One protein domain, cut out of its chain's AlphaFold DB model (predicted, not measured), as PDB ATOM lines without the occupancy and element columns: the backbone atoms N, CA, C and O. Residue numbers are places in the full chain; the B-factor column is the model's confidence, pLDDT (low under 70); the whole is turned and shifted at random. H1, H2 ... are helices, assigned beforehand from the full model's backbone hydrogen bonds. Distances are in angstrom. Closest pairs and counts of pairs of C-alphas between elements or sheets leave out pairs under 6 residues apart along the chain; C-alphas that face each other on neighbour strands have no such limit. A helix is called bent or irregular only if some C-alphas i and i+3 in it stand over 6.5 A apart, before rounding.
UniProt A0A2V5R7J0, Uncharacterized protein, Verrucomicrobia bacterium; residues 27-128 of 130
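What this domain is: This is residues 27 to 128 of the 130 residues of an uncharacterized protein of Verrucomicrobia bacterium (UniProt A0A2V5R7J0). Two long helices, H1 and H4, run opposite ways and meet as a narrow V, while a short helical hairpin, H2 and H3, is set at an angle to them at the V's closed end. The first part of H1, residues 27 to 39, sticks out as the free part of one arm. The printed part has 102 residues, with four named helices in the order H1, H2, H3, H4 and no named strand; the class is all helix. It is only just extended, close to loose, with a radius of gyration of the C-alphas of 19.5 A, and flat, spanning 57 by 31 by 14 A.

How they stand to each other: H1, residues 27 to 59, is the longest helix and touches H4, residues 98 to 126. Their closest C-alphas, those of Gly 54 and Ala 105, are 4.1 A apart, and they run opposite ways at a shallow tilt of 32 degrees. H2, residues 62 to 79, touches H3, residues 84 to 94, in a helical hairpin. Their closest C-alphas, those of Thr 73 and Ala 86, are 5.0 A apart, at a shallow tilt of 24 degrees, opposite ways. H2 has a kink of 36 degrees near residue 72 and is only just irregular: C-alphas 72 and 75 are 6.6 A apart. H1 and H3 are apart; H2 and H4 are only just apart, their closest C-alphas 8.1 A from each other. Every O i to N i+4 pair is within hydrogen-bond range in H3 and H4; in H1 28 of 29 are, in H2 12 of 14.

Where its parts are: H1 begins at C-alpha 27 (18.991, 57.138, -19.106) and is 48.5 A long from first to last C-alpha. H4 is 41.7 A long and ends at C-alpha 126 (2.156, 62.604, -28.650). H2 is 25.9 A long and H3 15.4 A.

The domain as a whole: The two C-alphas farthest apart, those of Pro 81 and Trp 128, are 60.0 A apart. The printed part has no cut, and its three links are tight. The mean pLDDT of the printed part is 92.0; residue 127 is under 70.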
ATOM      1  N   ALA A  27      19.062  58.544 -18.704       77.06
ATOM      2  CA  ALA A  27      18.991  57.138 -19.106       77.06
ATOM      3  C   ALA A  27      17.759  56.410 -18.529       77.06
ATOM      4  O   ALA A  27      17.318  55.398 -19.076       77.06
ATOM      5  N   GLN A  28      17.215  56.877 -17.401       83.38
ATOM      6  CA  GLN A  28      15.987  56.342 -16.816       83.38
ATOM      7  C   GLN A  28      14.743  56.861 -17.546       83.38
ATOM      8  O   GLN A  28      13.840  56.071 -17.821       83.38
ATOM      9  N   GLU A  29      14.713  58.143 -17.906       82.00
ATOM     10  CA  GLU A  29      13.657  58.743 -18.730       82.00
ATOM     11  C   GLU A  29      13.561  58.048 -20.092       82.00
ATOM     12  O   GLU A  29      12.480  57.602 -20.478       82.00
ATOM     13  N   GLU A  30      14.690  57.835 -20.774       85.38
ATOM     14  CA  GLU A  30      14.736  57.134 -22.066       85.38
ATOM     15  C   GLU A  30      14.176  55.702 -21.969       85.38
ATOM     16  O   GLU A  30      13.371  55.277 -22.801       85.38
ATOM     17  N   LYS A  31      14.517  54.967 -20.901       91.25
ATOM     18  CA  LYS A  31      13.967  53.624 -20.646       91.25
ATOM     19  C   LYS A  31      12.462  53.645 -20.413       91.25
ATOM     20  O   LYS A  31      11.772  52.746 -20.890       91.25
ATOM     21  N   ILE A  32      11.952  54.634 -19.680       90.38
ATOM     22  CA  ILE A  32      10.513  54.786 -19.438       90.38
ATOM     23  C   ILE A  32       9.795  55.091 -20.755       90.38
ATOM     24  O   ILE A  32       8.768  54.472 -21.036       90.38
ATOM     25  N   HIS A  33      10.351  55.972 -21.590       88.62
ATOM     26  CA  HIS A  33       9.803  56.278 -22.911       88.62
ATOM     27  C   HIS A  33       9.764  55.046 -23.822       88.62
ATOM     28  O   HIS A  33       8.723  54.768 -24.422       88.62
ATOM     29  N   LEU A  34      10.844  54.264 -23.869       90.31
ATOM     30  CA  LEU A  34      10.895  53.030 -24.654       90.31
ATOM     31  C   LEU A  34       9.904  51.981 -24.130       90.31
ATOM     32  O   LEU A  34       9.160  51.380 -24.906       90.31
ATOM     33  N   ALA A  35       9.851  51.774 -22.811       93.19
ATOM     34  CA  ALA A  35       8.911  50.843 -22.192       93.19
ATOM     35  C   ALA A  35       7.457  51.246 -22.462       93.19
ATOM     36  O   ALA A  35       6.613  50.386 -22.727       93.19
ATOM     37  N   PHE A  36       7.165  52.548 -22.435       91.06
ATOM     38  CA  PHE A  36       5.865  53.088 -22.797       91.06
ATOM     39  C   PHE A  36       5.526  52.814 -24.265       91.06
ATOM     40  O   PHE A  36       4.436  52.318 -24.542       91.06
ATOM     41  N   GLU A  37       6.446  53.073 -25.195       90.88
ATOM     42  CA  GLU A  37       6.222  52.853 -26.627       90.88
ATOM     43  C   GLU A  37       6.000  51.372 -26.957       90.88
ATOM     44  O   GLU A  37       5.024  51.028 -27.626       90.88
ATOM     45  N   ILE A  38       6.820  50.481 -26.394       94.94
ATOM     46  CA  ILE A  38       6.636  49.029 -26.519       94.94
ATOM     47  C   ILE A  38       5.287  48.612 -25.924       94.94
ATOM     48  O   ILE A  38       4.524  47.889 -26.564       94.94
ATOM     49  N   SER A  39       4.951  49.097 -24.725       93.56
ATOM     50  CA  SER A  39       3.667  48.791 -24.081       93.56
ATOM     51  C   SER A  39       2.483  49.270 -24.917       93.56
ATOM     52  O   SER A  39       1.465  48.583 -24.990       93.56
ATOM     53  N   LEU A  40       2.601  50.437 -25.552       93.56
ATOM     54  CA  LEU A  40       1.565  51.010 -26.401       93.56
ATOM     55  C   LEU A  40       1.359  50.174 -27.668       93.56
ATOM     56  O   LEU A  40       0.215  49.863 -28.004       93.56
ATOM     57  N   LEU A  41       2.446  49.746 -28.321       94.06
ATOM     58  CA  LEU A  41       2.394  48.855 -29.486       94.06
ATOM     59  C   LEU A  41       1.777  47.496 -29.138       94.06
ATOM     60  O   LEU A  41       0.873  47.036 -29.835       94.06
ATOM     61  N   LEU A  42       2.202  46.884 -28.028       96.44
ATOM     62  CA  LEU A  42       1.644  45.614 -27.553       96.44
ATOM     63  C   LEU A  42       0.151  45.737 -27.233       96.44
ATOM     64  O   LEU A  42      -0.641  44.887 -27.637       96.44
ATOM     65  N   LYS A  43      -0.259  46.819 -26.558       94.31
ATOM     66  CA  LYS A  43      -1.678  47.109 -26.296       94.31
ATOM     67  C   LYS A  43      -2.466  47.299 -27.591       94.31
ATOM     68  O   LYS A  43      -3.610  46.860 -27.651       94.31
ATOM     69  N   GLY A  44      -1.868  47.919 -28.609       95.75
ATOM     70  CA  GLY A  44      -2.472  48.087 -29.930       95.75
ATOM     71  C   GLY A  44      -2.719  46.752 -30.616       95.75
ATOM     72  O   GLY A  44      -3.845  46.473 -31.019       95.75
ATOM     73  N   LEU A  45      -1.700  45.892 -30.666       97.38
ATOM     74  CA  LEU A  45      -1.829  44.550 -31.232       97.38
ATOM     75  C   LEU A  45      -2.880  43.717 -30.482       97.38
ATOM     76  O   LEU A  45      -3.700  43.050 -31.108       97.38
ATOM     77  N   PHE A  46      -2.899  43.804 -29.151       97.31
ATOM     78  CA  PHE A  46      -3.888  43.109 -28.330       97.31
ATOM     79  C   PHE A  46      -5.314  43.611 -28.597       97.31
ATOM     80  O   PHE A  46      -6.213  42.802 -28.797       97.31
ATOM     81  N   ALA A  47      -5.518  44.930 -28.682       97.62
ATOM     82  CA  ALA A  47      -6.818  45.524 -28.996       97.62
ATOM     83  C   ALA A  47      -7.322  45.125 -30.393       97.62
ATOM     84  O   ALA A  47      -8.506  44.837 -30.565       97.62
ATOM     85  N   LEU A  48      -6.428  45.063 -31.386       97.31
ATOM     86  CA  LEU A  48      -6.763  44.556 -32.718       97.31
ATOM     87  C   LEU A  48      -7.180  43.083 -32.664       97.31
ATOM     88  O   LEU A  48      -8.204  42.722 -33.237       97.31
ATOM     89  N   GLY A  49      -6.429  42.251 -31.937       98.06
ATOM     90  CA  GLY A  49      -6.774  40.846 -31.723       98.06
ATOM     91  C   GLY A  49      -8.138  40.666 -31.056       98.06
ATOM     92  O   GLY A  49      -8.920  39.826 -31.487       98.06
ATOM     93  N   GLU A  50      -8.467  41.495 -30.064       98.00
ATOM     94  CA  GLU A  50      -9.786  41.492 -29.421       98.00
ATOM     95  C   GLU A  50     -10.902  41.859 -30.399       98.00
ATOM     96  O   GLU A  50     -11.917  41.171 -30.443       98.00
ATOM     97  N   ILE A  51     -10.719  42.891 -31.227       98.12
ATOM     98  CA  ILE A  51     -11.722  43.273 -32.229       98.12
ATOM     99  C   ILE A  51     -11.927  42.138 -33.233       98.12
ATOM    100  O   ILE A  51     -13.062  41.741 -33.480       98.12
ATOM    101  N   ILE A  52     -10.843  41.580 -33.778       97.88
ATOM    102  CA  ILE A  52     -10.911  40.464 -34.732       97.88
ATOM    103  C   ILE A  52     -11.584  39.251 -34.079       97.88
ATOM    104  O   ILE A  52     -12.495  38.674 -34.665       97.88
ATOM    105  N   GLY A  53     -11.190  38.897 -32.855       96.62
ATOM    106  CA  GLY A  53     -11.784  37.800 -32.095       96.62
ATOM    107  C   GLY A  53     -13.271  38.016 -31.819       96.62
ATOM    108  O   GLY A  53     -14.063  37.094 -31.989       96.62
ATOM    109  N   GLY A  54     -13.671  39.241 -31.472       97.06
ATOM    110  CA  GLY A  54     -15.070  39.618 -31.288       97.06
ATOM    111  C   GLY A  54     -15.884  39.518 -32.579       97.06
ATOM    112  O   GLY A  54     -16.982  38.970 -32.560       97.06
ATOM    113  N   ILE A  55     -15.331  39.964 -33.714       96.56
ATOM    114  CA  ILE A  55     -15.953  39.805 -35.041       96.56
ATOM    115  C   ILE A  55     -16.106  38.321 -35.376       96.56
ATOM    116  O   ILE A  55     -17.202  37.880 -35.706       96.56
ATOM    117  N   VAL A  56     -15.037  37.529 -35.262       95.19
ATOM    118  CA  VAL A  56     -15.072  36.082 -35.529       95.19
ATOM    119  C   VAL A  56     -16.107  35.393 -34.638       95.19
ATOM    120  O   VAL A  56     -16.878  34.569 -35.126       95.19
ATOM    121  N   ALA A  57     -16.193  35.777 -33.364       93.56
ATOM    122  CA  ALA A  57     -17.178  35.249 -32.429       93.56
ATOM    123  C   ALA A  57     -18.633  35.542 -32.840       93.56
ATOM    124  O   ALA A  57     -19.515  34.776 -32.464       93.56
ATOM    125  N   LEU A  58     -18.915  36.584 -33.634       92.62
ATOM    126  CA  LEU A  58     -20.263  36.823 -34.175       92.62
ATOM    127  C   LEU A  58     -20.644  35.846 -35.293       92.62
ATOM    128  O   LEU A  58     -21.824  35.547 -35.453       92.62
ATOM    129  N   PHE A  59     -19.670  35.362 -36.067       92.00
ATOM    130  CA  PHE A  59     -19.922  34.542 -37.260       92.00
ATOM    131  C   PHE A  59     -19.642  33.053 -37.061       92.00
ATOM    132  O   PHE A  59     -20.107  32.229 -37.850       92.00
ATOM    133  N   VAL A  60     -18.882  32.685 -36.029       90.19
ATOM    134  CA  VAL A  60     -18.577  31.284 -35.744       90.19
ATOM    135  C   VAL A  60     -19.847  30.542 -35.318       90.19
ATOM    136  O   VAL A  60     -20.606  31.014 -34.475       90.19
ATOM    137  N   SER A  61     -20.109  29.371 -35.894       87.81
ATOM    138  CA  SER A  61     -21.234  28.546 -35.454       87.81
ATOM    139  C   SER A  61     -20.854  27.724 -34.223       87.81
ATOM    140  O   SER A  61     -19.702  27.306 -34.058       87.81
ATOM    141  N   LYS A  62     -21.844  27.431 -33.373       87.75
ATOM    142  CA  LYS A  62     -21.662  26.524 -32.235       87.75
ATOM    143  C   LYS A  62     -21.146  25.153 -32.688       87.75
ATOM    144  O   LYS A  62     -20.249  24.609 -32.054       87.75
ATOM    145  N   ASP A  63     -21.647  24.635 -33.808       88.56
ATOM    146  CA  ASP A  63     -21.219  23.344 -34.360       88.56
ATOM    147  C   ASP A  63     -19.748  23.346 -34.788       88.56
ATOM    148  O   ASP A  63     -19.037  22.364 -34.574       88.56
ATOM    149  N   PHE A  64     -19.263  24.457 -35.353       90.25
ATOM    150  CA  PHE A  64     -17.853  24.598 -35.703       90.25
ATOM    151  C   PHE A  64     -16.962  24.579 -34.455       90.25
ATOM    152  O   PHE A  64     -15.955  23.866 -34.428       90.25
ATOM    153  N   LEU A  65     -17.348  25.316 -33.406       89.25
ATOM    154  CA  LEU A  65     -16.633  25.310 -32.126       89.25
ATOM    155  C   LEU A  65     -16.640  23.919 -31.491       89.25
ATOM    156  O   LEU A  65     -15.588  23.427 -31.092       89.25
ATOM    157  N   LEU A  66     -17.798  23.259 -31.464       92.19
ATOM    158  CA  LEU A  66     -17.950  21.900 -30.947       92.19
ATOM    159  C   LEU A  66     -17.062  20.901 -31.667       92.19
ATOM    160  O   LEU A  66     -16.364  20.129 -31.017       92.19
ATOM    161  N   LYS A  67     -17.063  20.921 -33.002       93.00
ATOM    162  CA  LYS A  67     -16.241  20.013 -33.801       93.00
ATOM    163  C   LYS A  67     -14.754  20.263 -33.563       93.00
ATOM    164  O   LYS A  67     -14.000  19.310 -33.416       93.00
ATOM    165  N   THR A  68     -14.348  21.529 -33.494       92.06
ATOM    166  CA  THR A  68     -12.950  21.905 -33.243       92.06
ATOM    167  C   THR A  68     -12.496  21.435 -31.867       92.06
ATOM    168  O   THR A  68     -11.477  20.760 -31.762       92.06
ATOM    169  N   VAL A  69     -13.278  21.731 -30.823       92.75
ATOM    170  CA  VAL A  69     -12.985  21.277 -29.459       92.75
ATOM    171  C   VAL A  69     -12.969  19.757 -29.404       92.75
ATOM    172  O   VAL A  69     -12.002  19.204 -28.909       92.75
ATOM    173  N   SER A  70     -13.960  19.084 -29.993       92.44
ATOM    174  CA  SER A  70     -14.017  17.623 -30.021       92.44
ATOM    175  C   SER A  70     -12.767  17.010 -30.647       92.44
ATOM    176  O   SER A  70     -12.249  16.063 -30.078       92.44
ATOM    177  N   VAL A  71     -12.276  17.535 -31.775       93.50
ATOM    178  CA  VAL A  71     -11.053  17.031 -32.426       93.50
ATOM    179  C   VAL A  71      -9.824  17.255 -31.543       93.50
ATOM    180  O   VAL A  71      -9.011  16.351 -31.403       93.50
ATOM    181  N   LEU A  72      -9.706  18.428 -30.915       92.19
ATOM    182  CA  LEU A  72      -8.576  18.743 -30.032       92.19
ATOM    183  C   LEU A  72      -8.576  17.906 -28.750       92.19
ATOM    184  O   LEU A  72      -7.517  17.533 -28.264       92.19
ATOM    185  N   THR A  73      -9.752  17.616 -28.198       93.44
ATOM    186  CA  THR A  73      -9.887  16.862 -26.947       93.44
ATOM    187  C   THR A  73      -9.913  15.352 -27.164       93.44
ATOM    188  O   THR A  73      -9.720  14.612 -26.211       93.44
ATOM    189  N   GLN A  74     -10.195  14.878 -28.381       92.50
ATOM    190  CA  GLN A  74     -10.357  13.448 -28.662       92.50
ATOM    191  C   GLN A  74      -9.063  12.662 -28.441       92.50
ATOM    192  O   GLN A  74      -9.137  11.562 -27.905       92.50
ATOM    193  N   GLU A  75      -7.914  13.217 -28.834       90.06
ATOM    194  CA  GLU A  75      -6.604  12.587 -28.618       90.06
ATOM    195  C   GLU A  75      -6.306  12.459 -27.114       90.06
ATOM    196  O   GLU A  75      -6.073  11.357 -26.626       90.06
ATOM    197  N   GLU A  76      -6.443  13.553 -26.354       88.94
ATOM    198  CA  GLU A  76      -6.209  13.563 -24.900       88.94
ATOM    199  C   GLU A  76      -7.186  12.647 -24.141       88.94
ATOM    200  O   GLU A  76      -6.773  11.906 -23.256       88.94
ATOM    201  N   LEU A  77      -8.476  12.616 -24.508       91.44
ATOM    202  CA  LEU A  77      -9.456  11.716 -23.873       91.44
ATOM    203  C   LEU A  77      -9.257  10.244 -24.247       91.44
ATOM    204  O   LEU A  77      -9.738   9.364 -23.526       91.44
ATOM    205  N   ALA A  78      -8.624   9.964 -25.389       91.38
ATOM    206  CA  ALA A  78      -8.276   8.604 -25.777       91.38
ATOM    207  C   ALA A  78      -7.087   8.078 -24.958       91.38
ATOM    208  O   ALA A  78      -7.056   6.885 -24.651       91.38
ATOM    209  N   GLU A  79      -6.150   8.957 -24.587       93.12
ATOM    210  CA  GLU A  79      -5.014   8.635 -23.719       93.12
ATOM    211  C   GLU A  79      -5.417   8.593 -22.234       93.12
ATOM    212  O   GLU A  79      -5.212   7.573 -21.569       93.12
ATOM    213  N   ASP A  80      -6.061   9.649 -21.729       91.88
ATOM    214  CA  ASP A  80      -6.627   9.718 -20.381       91.88
ATOM    215  C   ASP A  80      -8.095  10.195 -20.404       91.88
ATOM    216  O   ASP A  80      -8.385  11.394 -20.470       91.88
ATOM    217  N   PRO A  81      -9.064   9.278 -20.223       89.81
ATOM    218  CA  PRO A  81     -10.482   9.628 -20.134       89.81
ATOM    219  C   PRO A  81     -10.829  10.614 -19.005       89.81
ATOM    220  O   PRO A  81     -11.932  11.168 -18.986       89.81
ATOM    221  N   ARG A  82      -9.934  10.802 -18.025       91.88
ATOM    222  CA  ARG A  82     -10.127  11.681 -16.866       91.88
ATOM    223  C   ARG A  82      -9.418  13.026 -16.998       91.88
ATOM    224  O   ARG A  82      -9.454  13.784 -16.025       91.88
ATOM    225  N   ASP A  83      -8.850  13.357 -18.163       94.44
ATOM    226  CA  ASP A  83      -8.206  14.656 -18.360       94.44
ATOM    227  C   ASP A  83      -9.191  15.798 -18.062       94.44
ATOM    228  O   ASP A  83     -10.266  15.925 -18.665       94.44
ATOM    229  N   LEU A  84      -8.846  16.616 -17.066       93.12
ATOM    230  CA  LEU A  84      -9.736  17.646 -16.538       93.12
ATOM    231  C   LEU A  84      -9.938  18.787 -17.537       93.12
ATOM    232  O   LEU A  84     -11.033  19.345 -17.610       93.12
ATOM    233  N   ILE A  85      -8.897  19.142 -18.294       94.44
ATOM    234  CA  ILE A  85      -8.922  20.272 -19.228       94.44
ATOM    235  C   ILE A  85      -9.789  19.903 -20.426       94.44
ATOM    236  O   ILE A  85     -10.688  20.655 -20.803       94.44
ATOM    237  N   ALA A  86      -9.565  18.728 -20.995       92.81
ATOM    238  CA  ALA A  86     -10.250  18.264 -22.181       92.81
ATOM    239  C   ALA A  86     -11.740  17.987 -21.904       92.81
ATOM    240  O   ALA A  86     -12.602  18.439 -22.665       92.81
ATOM    241  N   ASN A  87     -12.076  17.385 -20.754       92.88
ATOM    242  CA  ASN A  87     -13.472  17.258 -20.317       92.88
ATOM    243  C   ASN A  87     -14.135  18.627 -20.083       92.88
ATOM    244  O   ASN A  87     -15.276  18.845 -20.500       92.88
ATOM    245  N   TYR A  88     -13.430  19.574 -19.454       92.56
ATOM    246  CA  TYR A  88     -13.950  20.923 -19.218       92.56
ATOM    247  C   TYR A  88     -14.221  21.678 -20.525       92.56
ATOM    248  O   TYR A  88     -15.284  22.290 -20.673       92.56
ATOM    249  N   LEU A  89     -13.296  21.623 -21.487       92.00
ATOM    250  CA  LEU A  89     -13.447  22.263 -22.794       92.00
ATOM    251  C   LEU A  89     -14.625  21.669 -23.569       92.00
ATOM    252  O   LEU A  89     -15.473  22.421 -24.059       92.00
ATOM    253  N   LEU A  90     -14.718  20.336 -23.631       92.94
ATOM    254  CA  LEU A  90     -15.806  19.645 -24.319       92.94
ATOM    255  C   LEU A  90     -17.167  19.993 -23.702       92.94
ATOM    256  O   LEU A  90     -18.099  20.363 -24.419       92.94
ATOM    257  N   HIS A  91     -17.270  19.959 -22.370       92.19
ATOM    258  CA  HIS A  91     -18.500  20.305 -21.660       92.19
ATOM    259  C   HIS A  91     -18.881  21.783 -21.835       92.19
ATOM    260  O   HIS A  91     -20.057  22.114 -22.016       92.19
ATOM    261  N   SER A  92     -17.896  22.683 -21.830       89.56
ATOM    262  CA  SER A  92     -18.115  24.115 -22.058       89.56
ATOM    263  C   SER A  92     -18.620  24.385 -23.474       89.56
ATOM    264  O   SER A  92     -19.567  25.149 -23.654       89.56
ATOM    265  N   ALA A  93     -18.050  23.721 -24.482       89.88
ATOM    266  CA  ALA A  93     -18.487  23.854 -25.868       89.88
ATOM    267  C   ALA A  93     -19.917  23.312 -26.070       89.88
ATOM    268  O   ALA A  93     -20.736  23.955 -26.733       89.88
ATOM    269  N   GLN A  94     -20.256  22.174 -25.446       91.75
ATOM    270  CA  GLN A  94     -21.605  21.577 -25.475       91.75
ATOM    271  C   GLN A  94     -22.665  22.513 -24.905       91.75
ATOM    272  O   GLN A  94     -23.734  22.688 -25.501       91.75
ATOM    273  N   ASN A  95     -22.344  23.191 -23.808       91.00
ATOM    274  CA  ASN A  95     -23.267  24.090 -23.126       91.00
ATOM    275  C   ASN A  95     -23.147  25.554 -23.563       91.00
ATOM    276  O   ASN A  95     -23.825  26.416 -23.004       91.00
ATOM    277  N   LEU A  96     -22.343  25.853 -24.589       89.00
ATOM    278  CA  LEU A  96     -22.207  27.215 -25.088       89.00
ATOM    279  C   LEU A  96     -23.558  27.706 -25.619       89.00
ATOM    280  O   LEU A  96     -24.131  27.134 -26.551       89.00
ATOM    281  N   SER A  97     -24.102  28.745 -24.994       89.69
ATOM    282  CA  SER A  97     -25.364  29.349 -25.416       89.69
ATOM    283  C   SER A  97     -25.116  30.467 -26.429       89.69
ATOM    284  O   SER A  97     -24.061  31.104 -26.422       89.69
ATOM    285  N   ILE A  98     -26.121  30.761 -27.261       88.56
ATOM    286  CA  ILE A  98     -26.086  31.908 -28.184       88.56
ATOM    287  C   ILE A  98     -25.883  33.218 -27.402       88.56
ATOM    288  O   ILE A  98     -25.127  34.085 -27.831       88.56
ATOM    289  N   GLY A  99     -26.499  33.343 -26.219       91.00
ATOM    290  CA  GLY A  99     -26.326  34.506 -25.346       91.00
ATOM    291  C   GLY A  99     -24.889  34.664 -24.845       91.00
ATOM    292  O   GLY A  99     -24.352  35.767 -24.871       91.00
ATOM    293  N   THR A 100     -24.235  33.565 -24.458       91.19
ATOM    294  CA  THR A 100     -22.819  33.562 -24.052       91.19
ATOM    295  C   THR A 100     -21.916  33.972 -25.211       91.19
ATOM    296  O   THR A 100     -21.025  34.795 -25.025       91.19
ATOM    297  N   GLN A 101     -22.161  33.444 -26.410       92.56
ATOM    298  CA  GLN A 101     -21.390  33.793 -27.602       92.56
ATOM    299  C   GLN A 101     -21.530  35.279 -27.951       92.56
ATOM    300  O   GLN A 101     -20.526  35.960 -28.161       92.56
ATOM    301  N   LEU A 102     -22.760  35.803 -27.948       94.44
ATOM    302  CA  LEU A 102     -23.009  37.222 -28.195       94.44
ATOM    303  C   LEU A 102     -22.363  38.100 -27.118       94.44
ATOM    304  O   LEU A 102     -21.766  39.124 -27.440       94.44
ATOM    305  N   PHE A 103     -22.436  37.690 -25.850       95.19
ATOM    306  CA  PHE A 103     -21.766  38.382 -24.755       95.19
ATOM    307  C   PHE A 103     -20.250  38.433 -24.966       95.19
ATOM    308  O   PHE A 103     -19.676  39.512 -24.874       95.19
ATOM    309  N   VAL A 104     -19.607  37.309 -25.305       94.75
ATOM    310  CA  VAL A 104     -18.164  37.259 -25.601       94.75
ATOM    311  C   VAL A 104     -17.816  38.178 -26.768       94.75
ATOM    312  O   VAL A 104     -16.869  38.956 -26.670       94.75
ATOM    313  N   ALA A 105     -18.598  38.137 -27.846       96.38
ATOM    314  CA  ALA A 105     -18.382  38.990 -29.006       96.38
ATOM    315  C   ALA A 105     -18.475  40.482 -28.651       96.38
ATOM    316  O   ALA A 105     -17.551  41.246 -28.931       96.38
ATOM    317  N   LEU A 106     -19.556  40.898 -27.985       97.81
ATOM    318  CA  LEU A 106     -19.759  42.288 -27.567       97.81
ATOM    319  C   LEU A 106     -18.721  42.740 -26.540       97.81
ATOM    320  O   LEU A 106     -18.250  43.876 -26.611       97.81
ATOM    321  N   TYR A 107     -18.345  41.863 -25.610       97.62
ATOM    322  CA  TYR A 107     -17.304  42.119 -24.624       97.62
ATOM    323  C   TYR A 107     -15.966  42.397 -25.314       97.62
ATOM    324  O   TYR A 107     -15.371  43.445 -25.078       97.62
ATOM    325  N   LEU A 108     -15.532  41.514 -26.219       97.81
ATOM    326  CA  LEU A 108     -14.276  41.666 -26.954       97.81
ATOM    327  C   LEU A 108     -14.271  42.916 -27.841       97.81
ATOM    328  O   LEU A 108     -13.313  43.687 -27.805       97.81
ATOM    329  N   LEU A 109     -15.360  43.167 -28.575       98.06
ATOM    330  CA  LEU A 109     -15.506  44.364 -29.409       98.06
ATOM    331  C   LEU A 109     -15.445  45.650 -28.583       98.06
ATOM    332  O   LEU A 109     -14.735  46.586 -28.946       98.06
ATOM    333  N   SER A 110     -16.165  45.694 -27.460       98.00
ATOM    334  CA  SER A 110     -16.185  46.865 -26.579       98.00
ATOM    335  C   SER A 110     -14.816  47.094 -25.949       98.00
ATOM    336  O   SER A 110     -14.308  48.214 -25.937       98.00
ATOM    337  N   HIS A 111     -14.190  46.030 -25.454       97.19
ATOM    338  CA  HIS A 111     -12.913  46.110 -24.764       97.19
ATOM    339  C   HIS A 111     -11.777  46.511 -25.718       97.19
ATOM    340  O   HIS A 111     -11.020  47.440 -25.418       97.19
ATOM    341  N   GLY A 112     -11.714  45.893 -26.901       97.12
ATOM    342  CA  GLY A 112     -10.770  46.264 -27.955       97.12
ATOM    343  C   GLY A 112     -11.026  47.674 -28.491       97.12
ATOM    344  O   GLY A 112     -10.089  48.459 -28.626       97.12
ATOM    345  N   GLY A 113     -12.292  48.047 -28.706       97.50
ATOM    346  CA  GLY A 113     -12.687  49.382 -29.160       97.50
ATOM    347  C   GLY A 113     -12.280  50.496 -28.192       97.50
ATOM    348  O   GLY A 113     -11.679  51.484 -28.616       97.50
ATOM    349  N   ILE A 114     -12.524  50.320 -26.887       97.62
ATOM    350  CA  ILE A 114     -12.108  51.283 -25.853       97.62
ATOM    351  C   ILE A 114     -10.584  51.428 -25.836       97.62
ATOM    352  O   ILE A 114     -10.073  52.547 -25.829       97.62
ATOM    353  N   LYS A 115      -9.830  50.322 -25.862       95.19
ATOM    354  CA  LYS A 115      -8.361  50.391 -25.887       95.19
ATOM    355  C   LYS A 115      -7.850  51.077 -27.142       95.19
ATOM    356  O   LYS A 115      -6.977  51.932 -27.039       95.19
ATOM    357  N   LEU A 116      -8.393  50.733 -28.307       95.25
ATOM    358  CA  LEU A 116      -7.990  51.340 -29.568       95.25
ATOM    359  C   LEU A 116      -8.271  52.847 -29.559       95.25
ATOM    360  O   LEU A 116      -7.400  53.629 -29.931       95.25
ATOM    361  N   TRP A 117      -9.434  53.260 -29.048       96.31
ATOM    362  CA  TRP A 117      -9.766  54.668 -28.839       96.31
ATOM    363  C   TRP A 117      -8.744  55.375 -27.941       96.31
ATOM    364  O   TRP A 117      -8.237  56.438 -28.304       96.31
ATOM    365  N   LEU A 118      -8.396  54.776 -26.796       94.69
ATOM    366  CA  LEU A 118      -7.390  55.325 -25.882       94.69
ATOM    367  C   LEU A 118      -6.018  55.447 -26.550       94.69
ATOM    368  O   LEU A 118      -5.375  56.483 -26.420       94.69
ATOM    369  N   ILE A 119      -5.584  54.425 -27.289       93.38
ATOM    370  CA  ILE A 119      -4.296  54.412 -27.995       93.38
ATOM    371  C   ILE A 119      -4.256  55.507 -29.061       93.38
ATOM    372  O   ILE A 119      -3.289  56.263 -29.112       93.38
ATOM    373  N   ILE A 120      -5.311  55.645 -29.870       92.56
ATOM    374  CA  ILE A 120      -5.421  56.715 -30.871       92.56
ATOM    375  C   ILE A 120      -5.386  58.086 -30.186       92.56
ATOM    376  O   ILE A 120      -4.671  58.978 -30.640       92.56
ATOM    377  N   GLY A 121      -6.113  58.257 -29.077       92.50
ATOM    378  CA  GLY A 121      -6.086  59.486 -28.281       92.50
ATOM    379  C   GLY A 121      -4.683  59.833 -27.777       92.50
ATOM    380  O   GLY A 121      -4.246  60.976 -27.905       92.50
ATOM    381  N   LEU A 122      -3.948  58.835 -27.283       90.00
ATOM    382  CA  LEU A 122      -2.580  58.992 -26.788       90.00
ATOM    383  C   LEU A 122      -1.591  59.331 -27.909       90.00
ATOM    384  O   LEU A 122      -0.762  60.225 -27.753       90.00
ATOM    385  N   LEU A 123      -1.706  58.665 -29.063       86.06
ATOM    386  CA  LEU A 123      -0.885  58.958 -30.239       86.06
ATOM    387  C   LEU A 123      -1.133  60.380 -30.748       86.06
ATOM    388  O   LEU A 123      -0.177  61.090 -31.048       86.06
ATOM    389  N   ARG A 124      -2.396  60.831 -30.778       87.31
ATOM    390  CA  ARG A 124      -2.744  62.212 -31.149       87.31
ATOM    391  C   ARG A 124      -2.137  63.243 -30.200       87.31
ATOM    392  O   ARG A 124      -1.685  64.277 -30.675       87.31
ATOM    393  N   GLN A 125      -2.106  62.972 -28.893       81.44
ATOM    394  CA  GLN A 125      -1.440  63.855 -27.928       81.44
ATOM    395  C   GLN A 125       0.084  63.866 -28.113       81.44
ATOM    396  O   GLN A 125       0.676  64.943 -28.106       81.44
ATOM    397  N   LYS A 126       0.712  62.702 -28.351       74.50
ATOM    398  CA  LYS A 126       2.156  62.604 -28.650       74.50
ATOM    399  C   LYS A 126       2.527  63.426 -29.892       74.50
ATOM    400  O   LYS A 126       3.519  64.142 -29.869       74.50
ATOM    401  N   LEU A 127       1.711  63.353 -30.945       67.31
ATOM    402  CA  LEU A 127       1.894  64.083 -32.210       67.31
ATOM    403  C   LEU A 127       1.711  65.604 -32.099       67.31
ATOM    404  O   LEU A 127       2.101  66.308 -33.017       67.31
ATOM    405  N   TRP A 128       1.092  66.115 -31.031       70.25
ATOM    406  CA  TRP A 128       0.870  67.556 -30.847       70.25
ATOM    407  C   TRP A 128       1.976  68.241 -30.037       70.25
ATOM    408  O   TRP A 128       2.049  69.465 -30.013       70.25
TER     409      TRP A 128